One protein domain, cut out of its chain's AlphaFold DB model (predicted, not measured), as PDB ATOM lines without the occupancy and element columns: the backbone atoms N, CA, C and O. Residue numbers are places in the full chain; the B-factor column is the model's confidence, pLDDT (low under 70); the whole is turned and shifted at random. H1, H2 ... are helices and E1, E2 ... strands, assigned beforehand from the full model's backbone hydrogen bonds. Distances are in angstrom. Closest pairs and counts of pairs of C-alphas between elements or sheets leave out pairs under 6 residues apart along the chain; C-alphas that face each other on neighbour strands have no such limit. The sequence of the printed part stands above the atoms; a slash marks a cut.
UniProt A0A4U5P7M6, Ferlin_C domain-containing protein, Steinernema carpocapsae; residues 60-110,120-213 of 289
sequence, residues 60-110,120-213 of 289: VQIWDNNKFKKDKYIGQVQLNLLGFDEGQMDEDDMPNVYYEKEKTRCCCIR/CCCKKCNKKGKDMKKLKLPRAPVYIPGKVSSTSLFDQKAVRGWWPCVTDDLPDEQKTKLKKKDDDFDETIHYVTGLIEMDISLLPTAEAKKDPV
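Overview. This is residues 60 to 110 and 120 to 213 of the 289 residues of the protein "Ferlin_C domain-containing protein" of Steinernema carpocapsae (UniProt A0A4U5P7M6). With little regular structure, this domain has a small core of two strand hairpins, E1-E2 and E5-E6, packed together; a thin arm holding E3 and E4 reaches out at one end, and residues 205 to 213, with H1, stick out at the other. The 145 printed residues, mostly strand in class with under half in named elements, run E1 to E6, then H1, with three antiparallel two-strand sheets. The whole is loose, radius of gyration of the C-alphas 20.8 A, spanning 73 by 41 by 40 A.

Along the chain. E1, residues 60 to 64, begins at C-alpha 60 (18.211, 49.869, -26.092). E2 is residues 72 to 80, 25.0 A; E3 101 to 103; E4 132 to 134. E5, 158 to 167, 26.2 A, bends by 67 degrees at 161; E6, 191 to 201, 27.2 A, by 72 degrees at 194. H1, 205 to 210, ends at C-alpha 210 (20.850, 77.304, -23.318).

Arrangement. Hairpin E1-E2 has N 62 and O 75 2.8 A apart. The closest C-alphas of E2 and E5, Gly 75 and Thr 167, are 4.8 A apart. Hairpin E5-E6 has N 163 and O 196 at 2.9 A. E3 and E4 pair through N 102 and O 133, 3.4 A. H1 has 1 of 2 O i to N i+4 pairs within hydrogen-bond range.

Size, cuts and confidence. Residues 111 to 119 are cut out, a 16.0 A gap between C-alphas. Links E2-E3, E4-E5 and E5-E6 are long. Residues 101 to 110, 120 to 138 and 179 to 187 have pLDDT under 70.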
ATOM      1  N   VAL A  60      19.328  49.844 -27.045       95.00
ATOM      2  CA  VAL A  60      18.211  49.869 -26.092       95.00
ATOM      3  C   VAL A  60      17.775  48.436 -25.829       95.00
ATOM      4  O   VAL A  60      17.395  47.729 -26.752       95.00
ATOM      5  N   GLN A  61      17.821  47.994 -24.572       94.50
ATOM      6  CA  GLN A  61      17.466  46.624 -24.194       94.50
ATOM      7  C   GLN A  61      16.204  46.595 -23.338       94.50
ATOM      8  O   GLN A  61      16.096  47.339 -22.358       94.50
ATOM      9  N   ILE A  62      15.299  45.671 -23.654       93.12
ATOM     10  CA  ILE A  62      14.109  45.390 -22.855       93.12
ATOM     11  C   ILE A  62      14.358  44.160 -21.984       93.12
ATOM     12  O   ILE A  62      14.771  43.096 -22.451       93.12
ATOM     13  N   TRP A  63      14.050  44.314 -20.699       92.44
ATOM     14  CA  TRP A  63      14.178  43.276 -19.687       92.44
ATOM     15  C   TRP A  63      12.866  43.115 -18.920       92.44
ATOM     16  O   TRP A  63      12.260  44.101 -18.500       92.44
ATOM     17  N   ASP A  64      12.471  41.868 -18.691       90.81
ATOM     18  CA  ASP A  64      11.385  41.497 -17.791       90.81
ATOM     19  C   ASP A  64      11.919  41.377 -16.358       90.81
ATOM     20  O   ASP A  64      12.698  40.468 -16.032       90.81
ATOM     21  N   ASN A  65      11.513  42.324 -15.510       90.62
ATOM     22  CA  ASN A  65      11.948  42.382 -14.122       90.62
ATOM     23  C   ASN A  65      11.185  41.366 -13.268       90.62
ATOM     24  O   ASN A  65       9.987  41.517 -13.005       90.62
ATOM     25  N   ASN A  66      11.904  40.364 -12.768       87.44
ATOM     26  CA  ASN A  66      11.319  39.288 -11.985       87.44
ATOM     27  C   ASN A  66      11.667  39.444 -10.501       87.44
ATOM     28  O   ASN A  66      12.820  39.378 -10.096       87.44
ATOM     29  N   LYS A  67      10.652  39.574  -9.636       81.56
ATOM     30  CA  LYS A  67      10.876  39.801  -8.192       81.56
ATOM     31  C   LYS A  67      11.587  38.636  -7.481       81.56
ATOM     32  O   LYS A  67      12.295  38.862  -6.507       81.56
ATOM     33  N   PHE A  68      11.350  37.401  -7.927       82.69
ATOM     34  CA  PHE A  68      11.807  36.174  -7.251       82.69
ATOM     35  C   PHE A  68      12.729  35.295  -8.109       82.69
ATOM     36  O   PHE A  68      13.176  34.246  -7.654       82.69
ATOM     37  N   LYS A  69      12.984  35.683  -9.359       89.44
ATOM     38  CA  LYS A  69      13.832  34.953 -10.312       89.44
ATOM     39  C   LYS A  69      14.807  35.938 -10.951       89.44
ATOM     40  O   LYS A  69      14.669  37.139 -10.763       89.44
ATOM     41  N   LYS A  70      15.792  35.434 -11.696       89.81
ATOM     42  CA  LYS A  70      16.650  36.300 -12.513       89.81
ATOM     43  C   LYS A  70      15.800  37.030 -13.555       89.81
ATOM     44  O   LYS A  70      14.872  36.433 -14.103       89.81
ATOM     45  N   ASP A  71      16.139  38.290 -13.810       91.94
ATOM     46  CA  ASP A  71      15.517  39.084 -14.868       91.94
ATOM     47  C   ASP A  71      15.684  38.373 -16.214       91.94
ATOM     48  O   ASP A  71      16.745  37.809 -16.506       91.94
ATOM     49  N   LYS A  72      14.622  38.377 -17.019       90.69
ATOM     50  CA  LYS A  72      14.598  37.697 -18.314       90.69
ATOM     51  C   LYS A  72      14.792  38.729 -19.419       90.69
ATOM     52  O   LYS A  72      14.072  39.719 -19.483       90.69
ATOM     53  N   TYR A  73      15.760  38.491 -20.291       91.25
ATOM     54  CA  TYR A  73      15.959  39.304 -21.486       91.25
ATOM     55  C   TYR A  73      14.796  39.095 -22.471       91.25
ATOM     56  O   TYR A  73      14.373  37.956 -22.686       91.25
ATOM     57  N   ILE A  74      14.254  40.186 -23.023       89.94
ATOM     58  CA  ILE A  74      13.157  40.142 -24.006       89.94
ATOM     59  C   ILE A  74      13.688  40.402 -25.418       89.94
ATOM     60  O   ILE A  74      13.326  39.689 -26.353       89.94
ATOM     61  N   GLY A  75      14.524  41.423 -25.584       92.69
ATOM     62  CA  GLY A  75      15.042  41.832 -26.883       92.69
ATOM     63  C   GLY A  75      15.769  43.165 -26.802       92.69
ATOM     64  O   GLY A  75      15.807  43.808 -25.746       92.69
ATOM     65  N   GLN A  76      16.335  43.584 -27.927       95.06
ATOM     66  CA  GLN A  76      17.040  44.852 -28.035       95.06
ATOM     67  C   GLN A  76      16.794  45.529 -29.376       95.06
ATOM     68  O   GLN A  76      16.521  44.875 -30.379       95.06
ATOM     69  N   VAL A  77      16.944  46.845 -29.387       94.06
ATOM     70  CA  VAL A  77      17.071  47.651 -30.599       94.06
ATOM     71  C   VAL A  77      18.501  48.165 -30.646       94.06
ATOM     72  O   VAL A  77      18.981  48.751 -29.671       94.06
ATOM     73  N   GLN A  78      19.182  47.939 -31.764       93.81
ATOM     74  CA  GLN A  78      20.514  48.468 -32.025       93.81
ATOM     75  C   GLN A  78      20.425  49.461 -33.181       93.81
ATOM     76  O   GLN A  78      20.085  49.087 -34.299       93.81
ATOM     77  N   LEU A  79      20.724  50.726 -32.902       93.12
ATOM     78  CA  LEU A  79      20.664  51.816 -33.868       93.12
ATOM     79  C   LEU A  79      22.075  52.339 -34.121       93.12
ATOM     80  O   LEU A  79      22.726  52.833 -33.202       93.12
ATOM     81  N   ASN A  80      22.542  52.251 -35.363       93.50
ATOM     82  CA  ASN A  80      23.724  52.987 -35.796       93.50
ATOM     83  C   ASN A  80      23.305  54.429 -36.101       93.50
ATOM     84  O   ASN A  80      22.564  54.661 -37.049       93.50
ATOM     85  N   LEU A  81      23.778  55.404 -35.323       92.81
ATOM     86  CA  LEU A  81      23.356  56.803 -35.451       92.81
ATOM     87  C   LEU A  81      23.754  57.441 -36.795       92.81
ATOM     88  O   LEU A  81      23.214  58.492 -37.133       92.81
ATOM     89  N   LEU A  82      24.669  56.830 -37.559       92.94
ATOM     90  CA  LEU A  82      25.029  57.261 -38.920       92.94
ATOM     91  C   LEU A  82      24.077  56.723 -39.996       92.94
ATOM     92  O   LEU A  82      24.070  57.226 -41.114       92.94
ATOM     93  N   GLY A  83      23.313  55.678 -39.690       90.31
ATOM     94  CA  GLY A  83      22.480  54.984 -40.664       90.31
ATOM     95  C   GLY A  83      21.646  53.911 -39.986       90.31
ATOM     96  O   GLY A  83      22.039  52.745 -39.958       90.31
ATOM     97  N   PHE A  84      20.507  54.315 -39.432       89.31
ATOM     98  CA  PHE A  84      19.520  53.419 -38.835       89.31
ATOM     99  C   PHE A  84      18.216  53.473 -39.627       89.31
ATOM    100  O   PHE A  84      17.938  54.471 -40.289       89.31
ATOM    101  N   ASP A  85      17.433  52.395 -39.560       88.62
ATOM    102  CA  ASP A  85      16.086  52.342 -40.133       88.62
ATOM    103  C   ASP A  85      15.258  53.526 -39.620       88.62
ATOM    104  O   ASP A  85      15.198  53.771 -38.411       88.62
ATOM    105  N   GLU A  86      14.605  54.251 -40.524       86.06
ATOM    106  CA  GLU A  86      13.690  55.324 -40.145       86.06
ATOM    107  C   GLU A  86      12.590  54.828 -39.196       86.06
ATOM    108  O   GLU A  86      12.059  53.721 -39.328       86.06
ATOM    109  N   GLY A  87      12.253  55.674 -38.220       82.44
ATOM    110  CA  GLY A  87      11.197  55.386 -37.260       82.44
ATOM    111  C   GLY A  87       9.852  55.285 -37.963       82.44
ATOM    112  O   GLY A  87       9.464  56.177 -38.716       82.44
ATOM    113  N   GLN A  88       9.127  54.202 -37.714       85.25
ATOM    114  CA  GLN A  88       7.835  53.986 -38.358       85.25
ATOM    115  C   GLN A  88       6.728  54.688 -37.579       85.25
ATOM    116  O   GLN A  88       6.745  54.695 -36.351       85.25
ATOM    117  N   MET A  89       5.771  55.294 -38.278       80.44
ATOM    118  CA  MET A  89       4.720  56.095 -37.637       80.44
ATOM    119  C   MET A  89       3.620  55.233 -37.006       80.44
ATOM    120  O   MET A  89       3.132  55.571 -35.929       80.44
ATOM    121  N   ASP A  90       3.282  54.109 -37.641       79.81
ATOM    122  CA  ASP A  90       2.176  53.240 -37.242       79.81
ATOM    123  C   ASP A  90       2.677  51.842 -36.862       79.81
ATOM    124  O   ASP A  90       3.412  51.202 -37.614       79.81
ATOM    125  N   GLU A  91       2.231  51.338 -35.705       75.31
ATOM    126  CA  GLU A  91       2.578  50.002 -35.189       75.31
ATOM    127  C   GLU A  91       2.188  48.878 -36.168       75.31
ATOM    128  O   GLU A  91       2.894  47.879 -36.330       75.31
ATOM    129  N   ASP A  92       1.053  49.055 -36.846       72.81
ATOM    130  CA  ASP A  92       0.490  48.063 -37.754       72.81
ATOM    131  C   ASP A  92       1.217  48.001 -39.108       72.81
ATOM    132  O   ASP A  92       1.148  46.965 -39.779       72.81
ATOM    133  N   ASP A  93       1.944  49.045 -39.512       76.31
ATOM    134  CA  ASP A  93       2.528  49.178 -40.852       76.31
ATOM    135  C   ASP A  93       4.054  49.092 -40.828       76.31
ATOM    136  O   ASP A  93       4.785  49.996 -41.226       76.31
ATOM    137  N   MET A  94       4.522  47.919 -40.402       81.75
ATOM    138  CA  MET A  94       5.938  47.621 -40.244       81.75
ATOM    139  C   MET A  94       6.501  46.758 -41.392       81.75
ATOM    140  O   MET A  94       6.402  45.528 -41.344       81.75
ATOM    141  N   PRO A  95       7.089  47.350 -42.457       82.06
ATOM    142  CA  PRO A  95       7.548  46.614 -43.644       82.06
ATOM    143  C   PRO A  95       8.762  45.707 -43.395       82.06
ATOM    144  O   PRO A  95       8.957  44.739 -44.132       82.06
ATOM    145  N   ASN A  96       9.566  46.002 -42.370       83.94
ATOM    146  CA  ASN A  96      10.694  45.178 -41.921       83.94
ATOM    147  C   ASN A  96      10.267  44.039 -40.977       83.94
ATOM    148  O   ASN A  96      11.125  43.281 -40.534       83.94
ATOM    149  N   VAL A  97       8.970  43.859 -40.692       83.44
ATOM    150  CA  VAL A  97       8.484  42.756 -39.849       83.44
ATOM    151  C   VAL A  97       7.529  41.852 -40.609       83.44
ATOM    152  O   VAL A  97       6.433  42.225 -41.037       83.44
ATOM    153  N   TYR A  98       7.956  40.603 -40.772       81.62
ATOM    154  CA  TYR A  98       7.231  39.603 -41.531       81.62
ATOM    155  C   TYR A  98       6.344  38.747 -40.627       81.62
ATOM    156  O   TYR A  98       6.807  37.868 -39.895       81.62
ATOM    157  N   TYR A  99       5.037  38.973 -40.743       75.81
ATOM    158  CA  TYR A  99       4.007  38.161 -40.102       75.81
ATOM    159  C   TYR A  99       3.559  37.021 -41.015       75.81
ATOM    160  O   TYR A  99       3.223  37.230 -42.186       75.81
ATOM    161  N   GLU A 100       3.461  35.815 -40.455       71.31
ATOM    162  CA  GLU A 100       2.830  34.693 -41.143       71.31
ATOM    163  C   GLU A 100       1.335  35.005 -41.373       71.31
ATOM    164  O   GLU A 100       0.603  35.425 -40.471       71.31
ATOM    165  N   LYS A 101       0.870  34.854 -42.616       69.31
ATOM    166  CA  LYS A 101      -0.515  35.158 -43.014       69.31
ATOM    167  C   LYS A 101      -1.313  33.865 -43.121       69.31
ATOM    168  O   LYS A 101      -0.924  32.973 -43.880       69.31
ATOM    169  N   GLU A 102      -2.461  33.768 -42.443       63.22
ATOM    170  CA  GLU A 102      -3.364  32.639 -42.693       63.22
ATOM    171  C   GLU A 102      -4.209  32.909 -43.922       63.22
ATOM    172  O   GLU A 102      -4.756  33.995 -44.133       63.22
ATOM    173  N   LYS A 103      -4.403  31.854 -44.706       59.69
ATOM    174  CA  LYS A 103      -5.434  31.844 -45.732       59.69
ATOM    175  C   LYS A 103      -6.755  31.508 -45.052       59.69
ATOM    176  O   LYS A 103      -7.036  30.335 -44.811       59.69
ATOM    177  N   THR A 104      -7.603  32.504 -44.803       56.38
ATOM    178  CA  THR A 104      -8.981  32.233 -44.378       56.38
ATOM    179  C   THR A 104      -9.709  31.499 -45.502       56.38
ATOM    180  O   THR A 104     -10.029  32.073 -46.548       56.38
ATOM    181  N   ARG A 105      -9.943  30.194 -45.321       53.94
ATOM    182  CA  ARG A 105     -10.748  29.413 -46.262       53.94
ATOM    183  C   ARG A 105     -12.200  29.839 -46.118       53.94
ATOM    184  O   ARG A 105     -12.779  29.775 -45.043       53.94
ATOM    185  N   CYS A 106     -12.809  30.237 -47.223       53.53
ATOM    186  CA  CYS A 106     -14.250  30.414 -47.260       53.53
ATOM    187  C   CYS A 106     -14.947  29.046 -47.131       53.53
ATOM    188  O   CYS A 106     -14.510  28.071 -47.748       53.53
ATOM    189  N   CYS A 107     -16.038  29.001 -46.361       51.03
ATOM    190  CA  CYS A 107     -16.810  27.811 -45.972       51.03
ATOM    191  C   CYS A 107     -17.217  26.878 -47.143       51.03
ATOM    192  O   CYS A 107     -17.427  25.686 -46.952       51.03
ATOM    193  N   CYS A 108     -17.254  27.371 -48.384       52.91
ATOM    194  CA  CYS A 108     -17.836  26.661 -49.528       52.91
ATOM    195  C   CYS A 108     -17.043  25.444 -50.057       52.91
ATOM    196  O   CYS A 108     -17.555  24.733 -50.914       52.91
ATOM    197  N   ILE A 109     -15.799  25.194 -49.633       53.16
ATOM    198  CA  ILE A 109     -14.903  24.284 -50.384       53.16
ATOM    199  C   ILE A 109     -14.982  22.801 -49.976       53.16
ATOM    200  O   ILE A 109     -14.447  21.970 -50.706       53.16
ATOM    201  N   ARG A 110     -15.671  22.409 -48.890       47.97
ATOM    202  CA  ARG A 110     -15.687  20.979 -48.497       47.97
ATOM    203  C   ARG A 110     -16.909  20.159 -48.926       47.97
ATOM    204  O   ARG A 110     -16.761  18.952 -49.032       47.97
ATOM    205  N   CYS A 120     -29.712  29.712 -50.177       42.81
ATOM    206  CA  CYS A 120     -28.930  29.943 -48.934       42.81
ATOM    207  C   CYS A 120     -27.437  30.287 -49.098       42.81
ATOM    208  O   CYS A 120     -26.694  30.243 -48.119       42.81
ATOM    209  N   CYS A 121     -26.965  30.697 -50.281       44.25
ATOM    210  CA  CYS A 121     -25.552  31.058 -50.476       44.25
ATOM    211  C   CYS A 121     -25.355  32.545 -50.810       44.25
ATOM    212  O   CYS A 121     -25.237  32.945 -51.961       44.25
ATOM    213  N   CYS A 122     -25.298  33.350 -49.746       46.84
ATOM    214  CA  CYS A 122     -24.543  34.597 -49.613       46.84
ATOM    215  C   CYS A 122     -24.504  35.557 -50.821       46.84
ATOM    216  O   CYS A 122     -23.586  35.496 -51.641       46.84
ATOM    217  N   LYS A 123     -25.276  36.651 -50.731       42.41
ATOM    218  CA  LYS A 123     -24.968  37.954 -51.375       42.41
ATOM    219  C   LYS A 123     -23.560  38.518 -51.036       42.41
ATOM    220  O   LYS A 123     -23.193  39.582 -51.512       42.41
ATOM    221  N   LYS A 124     -22.753  37.803 -50.237       43.06
ATOM    222  CA  LYS A 124     -21.357  38.094 -49.858       43.06
ATOM    223  C   LYS A 124     -20.296  37.231 -50.565       43.06
ATOM    224  O   LYS A 124     -19.125  37.331 -50.222       43.06
ATOM    225  N   CYS A 125     -20.660  36.377 -51.525       45.69
ATOM    226  CA  CYS A 125     -19.701  35.510 -52.229       45.69
ATOM    227  C   CYS A 125     -19.303  36.041 -53.620       45.69
ATOM    228  O   CYS A 125     -19.133  35.269 -54.556       45.69
ATOM    229  N   ASN A 126     -19.108  37.357 -53.757       44.53
ATOM    230  CA  ASN A 126     -18.405  37.936 -54.903       44.53
ATOM    231  C   ASN A 126     -16.891  37.908 -54.621       44.53
ATOM    232  O   ASN A 126     -16.293  38.892 -54.197       44.53
ATOM    233  N   LYS A 127     -16.280  36.724 -54.750       44.84
ATOM    234  CA  LYS A 127     -14.841  36.515 -54.522       44.84
ATOM    235  C   LYS A 127     -14.010  37.027 -55.702       44.84
ATOM    236  O   LYS A 127     -13.494  36.242 -56.495       44.84
ATOM    237  N   LYS A 128     -13.781  38.334 -55.738       40.81
ATOM    238  CA  LYS A 128     -12.464  38.882 -56.083       40.81
ATOM    239  C   LYS A 128     -11.892  39.450 -54.787       40.81
ATOM    240  O   LYS A 128     -12.405  40.432 -54.280       40.81
ATOM    241  N   GLY A 129     -10.889  38.773 -54.232       45.78
ATOM    242  CA  GLY A 129     -10.254  39.142 -52.964       45.78
ATOM    243  C   GLY A 129     -10.158  37.947 -52.024       45.78
ATOM    244  O   GLY A 129     -11.100  37.603 -51.316       45.78
ATOM    245  N   LYS A 130      -9.025  37.245 -52.054       53.34
ATOM    246  CA  LYS A 130      -8.625  36.410 -50.919       53.34
ATOM    247  C   LYS A 130      -8.047  37.385 -49.901       53.34
ATOM    248  O   LYS A 130      -6.905  37.800 -50.075       53.34
ATOM    249  N   ASP A 131      -8.813  37.767 -48.888       55.28
ATOM    250  CA  ASP A 131      -8.290  38.664 -47.859       55.28
ATOM    251  C   ASP A 131      -7.265  37.900 -47.019       55.28
ATOM    252  O   ASP A 131      -7.595  36.954 -46.301       55.28
ATOM    253  N   MET A 132      -5.994  38.267 -47.160       58.44
ATOM    254  CA  MET A 132      -4.941  37.758 -46.294       58.44
ATOM    255  C   MET A 132      -4.985  38.539 -44.985       58.44
ATOM    256  O   MET A 132      -4.631  39.714 -44.957       58.44
ATOM    257  N   LYS A 133      -5.404  37.888 -43.899       58.34
ATOM    258  CA  LYS A 133      -5.341  38.481 -42.561       58.34
ATOM    259  C   LYS A 133      -4.023  38.089 -41.897       58.34
ATOM    260  O   LYS A 133      -3.608  36.930 -41.980       58.34
ATOM    261  N   LYS A 134      -3.360  39.056 -41.253       61.75
ATOM    262  CA  LYS A 134      -2.218  38.785 -40.368       61.75
ATOM    263  C   LYS A 134      -2.725  37.896 -39.224       61.75
ATOM    264  O   LYS A 134      -3.718  38.244 -38.584       61.75
ATOM    265  N   LEU A 135      -2.102  36.740 -38.996       60.09
ATOM    266  CA  LEU A 135      -2.403  35.953 -37.801       60.09
ATOM    267  C   LEU A 135      -1.807  36.662 -36.589       60.09
ATOM    268  O   LEU A 135      -0.608  36.931 -36.563       60.09
ATOM    269  N   LYS A 136      -2.615  36.879 -35.549       57.12
ATOM    270  CA  LYS A 136      -2.084  37.142 -34.209       57.12
ATOM    271  C   LYS A 136      -1.620  35.795 -33.644       57.12
ATOM    272  O   LYS A 136      -2.423  35.042 -33.099       57.12
ATOM    273  N   LEU A 137      -0.368  35.426 -33.917       59.25
ATOM    274  CA  LEU A 137       0.220  34.164 -33.460       59.25
ATOM    275  C   LEU A 137       0.767  34.291 -32.031       59.25
ATOM    276  O   LEU A 137       1.217  35.363 -31.646       59.25
ATOM    277  N   PRO A 138       0.870  33.173 -31.286       64.00
ATOM    278  CA  PRO A 138       1.774  33.069 -30.138       64.00
ATOM    279  C   PRO A 138       3.266  33.025 -30.544       64.00
ATOM    280  O   PRO A 138       4.117  32.776 -29.694       64.00
ATOM    281  N   ARG A 139       3.592  33.193 -31.837       78.50
ATOM    282  CA  ARG A 139       4.948  33.099 -32.396       78.50
ATOM    283  C   ARG A 139       5.465  34.478 -32.779       78.50
ATOM    284  O   ARG A 139       4.710  35.285 -33.319       78.50
ATOM    285  N   ALA A 140       6.751  34.699 -32.548       84.94
ATOM    286  CA  ALA A 140       7.422  35.941 -32.892       84.94
ATOM    287  C   ALA A 140       7.600  36.056 -34.419       84.94
ATOM    288  O   ALA A 140       8.083  35.100 -35.047       84.94
ATOM    289  N   PRO A 141       7.205  37.182 -35.040       87.25
ATOM    290  CA  PRO A 141       7.460  37.434 -36.453       87.25
ATOM    291  C   PRO A 141       8.958  37.650 -36.707       87.25
ATOM    292  O   PRO A 141       9.736  37.901 -35.785       87.25
ATOM    293  N   VAL A 142       9.363  37.524 -37.968       88.50
ATOM    294  CA  VAL A 142      10.773  37.619 -38.374       88.50
ATOM    295  C   VAL A 142      11.103  39.050 -38.782       88.50
ATOM    296  O   VAL A 142      10.318  39.683 -39.492       88.50
ATOM    297  N   TYR A 143      12.254  39.547 -38.343       89.56
ATOM    298  CA  TYR A 143      12.803  40.836 -38.744       89.56
ATOM    299  C   TYR A 143      13.572  40.706 -40.063       89.56
ATOM    300  O   TYR A 143      14.370  39.784 -40.232       89.56
ATOM    301  N   ILE A 144      13.337  41.628 -40.995       87.12
ATOM    302  CA  ILE A 144      13.990  41.676 -42.305       87.12
ATOM    303  C   ILE A 144      14.722  43.019 -42.433       87.12
ATOM    304  O   ILE A 144      14.057  44.047 -42.607       87.12
ATOM    305  N   PRO A 145      16.065  43.033 -42.390       84.88
ATOM    306  CA  PRO A 145      16.829  44.264 -42.554       84.88
ATOM    307  C   PRO A 145      16.697  44.833 -43.979       84.88
ATOM    308  O   PRO A 145      16.429  44.108 -44.940       84.88
ATOM    309  N   GLY A 146      16.886  46.149 -44.128       83.50
ATOM    310  CA  GLY A 146      16.977  46.818 -45.437       83.50
ATOM    311  C   GLY A 146      15.648  47.037 -46.174       83.50
ATOM    312  O   GLY A 146      15.646  47.377 -47.355       83.50
ATOM    313  N   LYS A 147      14.503  46.834 -45.508       83.75
ATOM    314  CA  LYS A 147      13.169  47.157 -46.057       83.75
ATOM    315  C   LYS A 147      12.742  48.607 -45.838       83.75
ATOM    316  O   LYS A 147      11.817  49.058 -46.509       83.75
ATOM    317  N   VAL A 148      13.381  49.294 -44.902       86.19
ATOM    318  CA  VAL A 148      13.129  50.693 -44.542       86.19
ATOM    319  C   VAL A 148      14.305  51.527 -45.048       86.19
ATOM    320  O   VAL A 148      15.421  51.015 -45.149       86.19
ATOM    321  N   SER A 149      14.063  52.788 -45.404       86.56
ATOM    322  CA  SER A 149      15.146  53.725 -45.697       86.56
ATOM    323  C   SER A 149      15.991  53.961 -44.447       86.56
ATOM    324  O   SER A 149      15.480  54.021 -43.327       86.56
ATOM    325  N   SER A 150      17.302  54.061 -44.641       89.56
ATOM    326  CA  SER A 150      18.218  54.434 -43.574       89.56
ATOM    327  C   SER A 150      18.357  55.949 -43.510       89.56
ATOM    328  O   SER A 150      18.395  56.632 -44.533       89.56
ATOM    329  N   THR A 151      18.473  56.467 -42.294       88.38
ATOM    330  CA  THR A 151      18.707  57.884 -42.031       88.38
ATOM    331  C   THR A 151      19.830  58.048 -41.006       88.38
ATOM    332  O   THR A 151      19.995  57.233 -40.098       88.38
ATOM    333  N   SER A 152      20.611  59.120 -41.157       91.06
ATOM    334  CA  SER A 152      21.619  59.556 -40.188       91.06
ATOM    335  C   SER A 152      21.022  60.574 -39.219       91.06
ATOM    336  O   SER A 152      20.423  61.566 -39.643       91.06
ATOM    337  N   LEU A 153      21.246  60.390 -37.916       91.88
ATOM    338  CA  LEU A 153      20.827  61.344 -36.881       91.88
ATOM    339  C   LEU A 153      21.637  62.653 -36.949       91.88
ATOM    340  O   LEU A 153      21.214  63.693 -36.446       91.88
ATOM    341  N   PHE A 154      22.825  62.608 -37.555       89.06
ATOM    342  CA  PHE A 154      23.670  63.788 -37.736       89.06
ATOM    343  C   PHE A 154      23.149  64.700 -38.852       89.06
ATOM    344  O   PHE A 154      23.333  65.915 -38.771       89.06
ATOM    345  N   ASP A 155      22.446  64.127 -39.833       88.38
ATOM    346  CA  ASP A 155      21.766  64.877 -40.892       88.38
ATOM    347  C   ASP A 155      20.372  65.309 -40.424       88.38
ATOM    348  O   ASP A 155      20.008  66.487 -40.479       88.38
ATOM    349  N   GLN A 156      19.602  64.356 -39.895       87.25
ATOM    350  CA  GLN A 156      18.287  64.587 -39.312       87.25
ATOM    351  C   GLN A 156      18.408  64.655 -37.789       87.25
ATOM    352  O   GLN A 156      18.299  63.650 -37.094       87.25
ATOM    353  N   LYS A 157      18.610  65.872 -37.263       89.94
ATOM    354  CA  LYS A 157      18.833  66.147 -35.827       89.94
ATOM    355  C   LYS A 157      17.781  65.563 -34.875       89.94
ATOM    356  O   LYS A 157      18.043  65.501 -33.678       89.94
ATOM    357  N   ALA A 158      16.590  65.208 -35.351       92.19
ATOM    358  CA  ALA A 158      15.561  64.574 -34.540       92.19
ATOM    359  C   ALA A 158      14.737  63.581 -35.364       92.19
ATOM    360  O   ALA A 158      14.346  63.895 -36.488       92.19
ATOM    361  N   VAL A 159      14.449  62.415 -34.783       93.00
ATOM    362  CA  VAL A 159      13.618  61.364 -35.385       93.00
ATOM    363  C   VAL A 159      12.737  60.745 -34.304       93.00
ATOM    364  O   VAL A 159      13.211  60.414 -33.216       93.00
ATOM    365  N   ARG A 160      11.460  60.537 -34.628       93.12
ATOM    366  CA  ARG A 160      10.494  59.839 -33.779       93.12
ATOM    367  C   ARG A 160       9.842  58.708 -34.559       93.12
ATOM    368  O   ARG A 160       9.537  58.872 -35.734       93.12
ATOM    369  N   GLY A 161       9.582  57.602 -33.878       93.31
ATOM    370  CA  GLY A 161       8.790  56.514 -34.430       93.31
ATOM    371  C   GLY A 161       8.863  55.250 -33.589       93.31
ATOM    372  O   GLY A 161       9.298  55.263 -32.434       93.31
ATOM    373  N   TRP A 162       8.423  54.162 -34.202       92.81
ATOM    374  CA  TRP A 162       8.456  52.814 -33.669       92.81
ATOM    375  C   TRP A 162       9.622  52.037 -34.267       92.81
ATOM    376  O   TRP A 162       9.822  52.036 -35.484       92.81
ATOM    377  N   TRP A 163      10.357  51.333 -33.406       93.69
ATOM    378  CA  TRP A 163      11.399  50.392 -33.808       93.69
ATOM    379  C   TRP A 163      11.146  49.002 -33.220       93.69
ATOM    380  O   TRP A 163      10.815  48.884 -32.033       93.69
ATOM    381  N   PRO A 164      11.330  47.935 -34.015       93.31
ATOM    382  CA  PRO A 164      11.188  46.572 -33.535       93.31
ATOM    383  C   PRO A 164      12.357  46.161 -32.641       93.31
ATOM    384  O   PRO A 164      13.523  46.291 -33.005       93.31
ATOM    385  N   CYS A 165      12.034  45.602 -31.476       92.81
ATOM    386  CA  CYS A 165      12.984  44.886 -30.635       92.81
ATOM    387  C   CYS A 165      13.221  43.499 -31.185       92.81
ATOM    388  O   CYS A 165      12.278  42.730 -31.367       92.81
ATOM    389  N   VAL A 166      14.489  43.171 -31.356       93.06
ATOM    390  CA  VAL A 166      14.937  41.931 -31.960       93.06
ATOM    391  C   VAL A 166      15.663  41.069 -30.930       93.06
ATOM    392  O   VAL A 166      16.344  41.569 -30.029       93.06
ATOM    393  N   THR A 167      15.511  39.756 -31.056       91.94
ATOM    394  CA  THR A 167      16.307  38.760 -30.343       91.94
ATOM    395  C   THR A 167      16.553  37.537 -31.221       91.94
ATOM    396  O   THR A 167      15.719  37.179 -32.057       91.94
ATOM    397  N   ASP A 168      17.659  36.854 -30.952       88.62
ATOM    398  CA  ASP A 168      18.019  35.581 -31.592       88.62
ATOM    399  C   ASP A 168      17.633  34.399 -30.688       88.62
ATOM    400  O   ASP A 168      17.284  33.303 -31.139       88.62
ATOM    401  N   ASP A 169      17.594  34.664 -29.382       85.88
ATOM    402  CA  ASP A 169      17.354  33.687 -28.334       85.88
ATOM    403  C   ASP A 169      15.861  33.608 -27.988       85.88
ATOM    404  O   ASP A 169      15.377  34.238 -27.043       85.88
ATOM    405  N   LEU A 170      15.114  32.806 -28.752       85.12
ATOM    406  CA  LEU A 170      13.737  32.415 -28.424       85.12
ATOM    407  C   LEU A 170      13.593  30.905 -28.196       85.12
ATOM    408  O   LEU A 170      14.301  30.114 -28.825       85.12
ATOM    409  N   PRO A 171      12.642  30.468 -27.349       83.62
ATOM    410  CA  PRO A 171      12.228  29.070 -27.299       83.62
ATOM    411  C   PRO A 171      11.706  28.606 -28.664       83.62
ATOM    412  O   PRO A 171      10.959  29.333 -29.321       83.62
ATOM    413  N   ASP A 172      12.032  27.379 -29.070       80.44
ATOM    414  CA  ASP A 172      11.686  26.864 -30.406       80.44
ATOM    415  C   ASP A 172      10.174  26.820 -30.682       80.44
ATOM    416  O   ASP A 172       9.744  26.924 -31.828       80.44
ATOM    417  N   GLU A 173       9.350  26.738 -29.635       79.50
ATOM    418  CA  GLU A 173       7.886  26.818 -29.728       79.50
ATOM    419  C   GLU A 173       7.385  28.200 -30.186       79.50
ATOM    420  O   GLU A 173       6.328  28.303 -30.815       79.50
ATOM    421  N   GLN A 174       8.141  29.259 -29.879       81.06
ATOM    422  CA  GLN A 174       7.817  30.650 -30.209       81.06
ATOM    423  C   GLN A 174       8.440  31.103 -31.533       81.06
ATOM    424  O   GLN A 174       8.019  32.123 -32.083       81.06
ATOM    425  N   LYS A 175       9.414  30.358 -32.067       82.06
ATOM    426  CA  LYS A 175      10.053  30.668 -33.348       82.06
ATOM    427  C   LYS A 175       9.098  30.401 -34.509       82.06
ATOM    428  O   LYS A 175       8.458  29.348 -34.607       82.06
ATOM    429  N   THR A 176       9.017  31.351 -35.436       76.81
ATOM    430  CA  THR A 176       8.313  31.140 -36.704       76.81
ATOM    431  C   THR A 176       9.137  30.209 -37.591       76.81
ATOM    432  O   THR A 176      10.282  30.503 -37.923       76.81
ATOM    433  N   LYS A 177       8.558  29.069 -37.987       72.38
ATOM    434  CA  LYS A 177       9.221  28.093 -38.863       72.38
ATOM    435  C   LYS A 177       9.258  28.625 -40.295       72.38
ATOM    436  O   LYS A 177       8.292  28.465 -41.039       72.38
ATOM    437  N   LEU A 178      10.369  29.238 -40.686       70.81
ATOM    438  CA  LEU A 178      10.634  29.534 -42.089       70.81
ATOM    439  C   LEU A 178      11.003  28.240 -42.822       70.81
ATOM    440  O   LEU A 178      11.770  27.417 -42.322       70.81
ATOM    441  N   LYS A 179      10.425  28.040 -44.010       63.62
ATOM    442  CA  LYS A 179      10.863  26.970 -44.909       63.62
ATOM    443  C   LYS A 179      12.228  27.377 -45.449       63.62
ATOM    444  O   LYS A 179      12.283  28.248 -46.311       63.62
ATOM    445  N   LYS A 180      13.296  26.777 -44.925       61.41
ATOM    446  CA  LYS A 180      14.626  26.903 -45.522       61.41
ATOM    447  C   LYS A 180      14.565  26.336 -46.939       61.41
ATOM    448  O   LYS A 180      13.968  25.275 -47.144       61.41
ATOM    449  N   LYS A 181      15.099  27.073 -47.907       61.81
ATOM    450  CA  LYS A 181      15.427  26.522 -49.219       61.81
ATOM    451  C   LYS A 181      16.797  25.857 -49.082       61.81
ATOM    452  O   LYS A 181      17.627  26.354 -48.329       61.81
ATOM    453  N   ASP A 182      17.011  24.741 -49.769       61.44
ATOM    454  CA  ASP A 182      18.174  23.871 -49.531       61.44
ATOM    455  C   ASP A 182      19.540  24.536 -49.834       61.44
ATOM    456  O   ASP A 182      20.568  24.022 -49.400       61.44
ATOM    457  N   ASP A 183      19.548  25.696 -50.506       67.25
ATOM    458  CA  ASP A 183      20.751  26.425 -50.940       67.25
ATOM    459  C   ASP A 183      21.091  27.671 -50.089       67.25
ATOM    460  O   ASP A 183      22.113  28.315 -50.332       67.25
ATOM    461  N   ASP A 184      20.249  28.051 -49.121       65.62
ATOM    462  CA  ASP A 184      20.449  29.288 -48.355       65.62
ATOM    463  C   ASP A 184      21.419  29.047 -47.177       65.62
ATOM    464  O   ASP A 184      21.223  28.144 -46.359       65.62
ATOM    465  N   PHE A 185      22.476  29.865 -47.088       61.50
ATOM    466  CA  PHE A 185      23.384  29.935 -45.932       61.50
ATOM    467  C   PHE A 185      22.575  30.109 -44.634       61.50
ATOM    468  O   PHE A 185      21.509  30.724 -44.658       61.50
ATOM    469  N   ASP A 186      23.059  29.579 -43.503       61.59
ATOM    470  CA  ASP A 186      22.369  29.691 -42.207       61.59
ATOM    471  C   ASP A 186      22.473  31.138 -41.685       61.59
ATOM    472  O   ASP A 186      23.284  31.470 -40.821       61.59
ATOM    473  N   GLU A 187      21.704  32.039 -42.293       68.75
ATOM    474  CA  GLU A 187      21.589  33.426 -41.871       68.75
ATOM    475  C   GLU A 187      20.972  33.448 -40.469       68.75
ATOM    476  O   GLU A 187      19.985  32.759 -40.192       68.75
ATOM    477  N   THR A 188      21.580  34.205 -39.551       80.12
ATOM    478  CA  THR A 188      21.067  34.311 -38.181       80.12
ATOM    479  C   THR A 188      19.713  35.011 -38.228       80.12
ATOM    480  O   THR A 188      19.618  36.194 -38.538       80.12
ATOM    481  N   ILE A 189      18.644  34.253 -37.979       83.94
ATOM    482  CA  ILE A 189      17.276  34.761 -38.071       83.94
ATOM    483  C   ILE A 189      16.961  35.571 -36.819       83.94
ATOM    484  O   ILE A 189      16.862  35.037 -35.715       83.94
ATOM    485  N   HIS A 190      16.712  36.849 -37.046       89.44
ATOM    486  CA  HIS A 190      16.299  37.825 -36.059       89.44
ATOM    487  C   HIS A 190      14.776  37.782 -35.841       89.44
ATOM    488  O   HIS A 190      14.000  37.934 -36.789       89.44
ATOM    489  N   TYR A 191      14.316  37.598 -34.600       90.81
ATOM    490  CA  TYR A 191      12.886  37.574 -34.262       90.81
ATOM    491  C   TYR A 191      12.459  38.824 -33.506       90.81
ATOM    492  O   TYR A 191      13.149  39.269 -32.593       90.81
ATOM    493  N   VAL A 192      11.278  39.349 -33.828       90.81
ATOM    494  CA  VAL A 192      10.736  40.542 -33.172       90.81
ATOM    495  C   VAL A 192       9.929  40.156 -31.941       90.81
ATOM    496  O   VAL A 192       8.962  39.400 -32.038       90.81
ATOM    497  N   THR A 193      10.299  40.691 -30.780       90.00
ATOM    498  CA  THR A 193       9.649  40.379 -29.492       90.00
ATOM    499  C   THR A 193       8.801  41.507 -28.928       90.00
ATOM    500  O   THR A 193       8.011  41.277 -28.015       90.00
ATOM    501  N   GLY A 194       8.930  42.710 -29.473       89.00
ATOM    502  CA  GLY A 194       8.159  43.874 -29.064       89.00
ATOM    503  C   GLY A 194       8.527  45.087 -29.899       89.00
ATOM    504  O   GLY A 194       9.422  45.013 -30.738       89.00
ATOM    505  N   LEU A 195       7.845  46.198 -29.655       90.88
ATOM    506  CA  LEU A 195       8.050  47.458 -30.360       90.88
ATOM    507  C   LEU A 195       8.333  48.557 -29.333       90.88
ATOM    508  O   LEU A 195       7.744  48.564 -28.249       90.88
ATOM    509  N   ILE A 196       9.257  49.459 -29.653       92.88
ATOM    510  CA  ILE A 196       9.578  50.624 -28.823       92.88
ATOM    511  C   ILE A 196       9.240  51.879 -29.602       92.88
ATOM    512  O   ILE A 196       9.821  52.119 -30.658       92.88
ATOM    513  N   GLU A 197       8.367  52.703 -29.030       93.38
ATOM    514  CA  GLU A 197       8.240  54.095 -29.437       93.38
ATOM    515  C   GLU A 197       9.332  54.913 -28.754       93.38
ATOM    516  O   GLU A 197       9.488  54.878 -27.527       93.38
ATOM    517  N   MET A 198      10.089  55.669 -29.539       93.56
ATOM    518  CA  MET A 198      11.053  56.620 -29.001       93.56
ATOM    519  C   MET A 198      11.155  57.869 -29.868       93.56
ATOM    520  O   MET A 198      10.771  57.892 -31.033       93.56
ATOM    521  N   ASP A 199      11.660  58.928 -29.251       93.56
ATOM    522  CA  ASP A 199      12.018  60.184 -29.895       93.56
ATOM    523  C   ASP A 199      13.482  60.454 -29.547       93.56
ATOM    524  O   ASP A 199      13.856  60.491 -28.367       93.56
ATOM    525  N   ILE A 200      14.319  60.545 -30.574       93.50
ATOM    526  CA  ILE A 200      15.764  60.700 -30.463       93.50
ATOM    527  C   ILE A 200      16.115  62.055 -31.059       93.50
ATOM    528  O   ILE A 200      15.821  62.318 -32.220       93.50
ATOM    529  N   SER A 201      16.781  62.900 -30.275       93.25
ATOM    530  CA  SER A 201      17.270  64.204 -30.724       93.25
ATOM    531  C   SER A 201      18.747  64.384 -30.397       93.25
ATOM    532  O   SER A 201      19.207  64.058 -29.300       93.25
ATOM    533  N   LEU A 202      19.487  64.916 -31.366       93.62
ATOM    534  CA  LEU A 202      20.890  65.280 -31.260       93.62
ATOM    535  C   LEU A 202      21.011  66.803 -31.272       93.62
ATOM    536  O   LEU A 202      20.635  67.471 -32.236       93.62
ATOM    537  N   LEU A 203      21.566  67.351 -30.192       93.50
ATOM    538  CA  LEU A 203      21.758  68.787 -30.029       93.50
ATOM    539  C   LEU A 203      23.243  69.104 -29.838       93.50
ATOM    540  O   LEU A 203      23.918  68.421 -29.064       93.50
ATOM    541  N   PRO A 204      23.764  70.163 -30.480       93.81
ATOM    542  CA  PRO A 204      25.101  70.643 -30.188       93.81
ATOM    543  C   PRO A 204      25.160  71.213 -28.769       93.81
ATOM    544  O   PRO A 204      24.212  71.819 -28.261       93.81
ATOM    545  N   THR A 205      26.327  71.097 -28.142       93.38
ATOM    546  CA  THR A 205      26.557  71.493 -26.745       93.38
ATOM    547  C   THR A 205      26.167  72.945 -26.446       93.38
ATOM    548  O   THR A 205      25.741  73.258 -25.335       93.38
ATOM    549  N   ALA A 206      26.308  73.852 -27.416       94.81
ATOM    550  CA  ALA A 206      25.933  75.255 -27.255       94.81
ATOM    551  C   ALA A 206      24.413  75.455 -27.107       94.81
ATOM    552  O   ALA A 206      23.993  76.300 -26.321       94.81
ATOM    553  N   GLU A 207      23.601  74.678 -27.828       93.44
ATOM    554  CA  GLU A 207      22.134  74.716 -27.742       93.44
ATOM    555  C   GLU A 207      21.655  74.011 -26.469       93.44
ATOM    556  O   GLU A 207      20.899  74.590 -25.692       93.44
ATOM    557  N   ALA A 208      22.202  72.826 -26.172       92.44
ATOM    558  CA  ALA A 208      21.862  72.060 -24.970       92.44
ATOM    559  C   ALA A 208      22.158  72.814 -23.655       92.44
ATOM    560  O   ALA A 208      21.491  72.598 -22.642       92.44
ATOM    561  N   LYS A 209      23.153  73.713 -23.653       92.56
ATOM    562  CA  LYS A 209      23.462  74.582 -22.503       92.56
ATOM    563  C   LYS A 209      22.465  75.725 -22.315       92.56
ATOM    564  O   LYS A 209      22.291  76.157 -21.177       92.56
ATOM    565  N   LYS A 210      21.861  76.235 -23.395       94.06
ATOM    566  CA  LYS A 210      20.850  77.304 -23.318       94.06
ATOM    567  C   LYS A 210      19.562  76.769 -22.702       94.06
ATOM    568  O   LYS A 210      19.062  77.369 -21.755       94.06
ATOM    569  N   ASP A 211      19.126  75.599 -23.168       90.94
ATOM    570  CA  ASP A 211      17.899  74.940 -22.721       90.94
ATOM    571  C   ASP A 211      18.209  73.572 -22.088       90.94
ATOM    572  O   ASP A 211      18.054  72.523 -22.722       90.94
ATOM    573  N   PRO A 212      18.673  73.544 -20.823       91.19
ATOM    574  CA  PRO A 212      19.057  72.302 -20.175       91.19
ATOM    575  C   PRO A 212      17.837  71.426 -19.888       91.19
ATOM    576  O   PRO A 212      16.861  71.857 -19.269       91.19
ATOM    577  N   VAL A 213      17.934  70.148 -20.246       91.75
ATOM    578  CA  VAL A 213      16.920  69.138 -19.935       91.75
ATOM    579  C   VAL A 213      17.325  68.294 -18.728       91.75
ATOM    580  O   VAL A 213      18.460  67.849 -18.573       91.75
TER     581      VAL A 213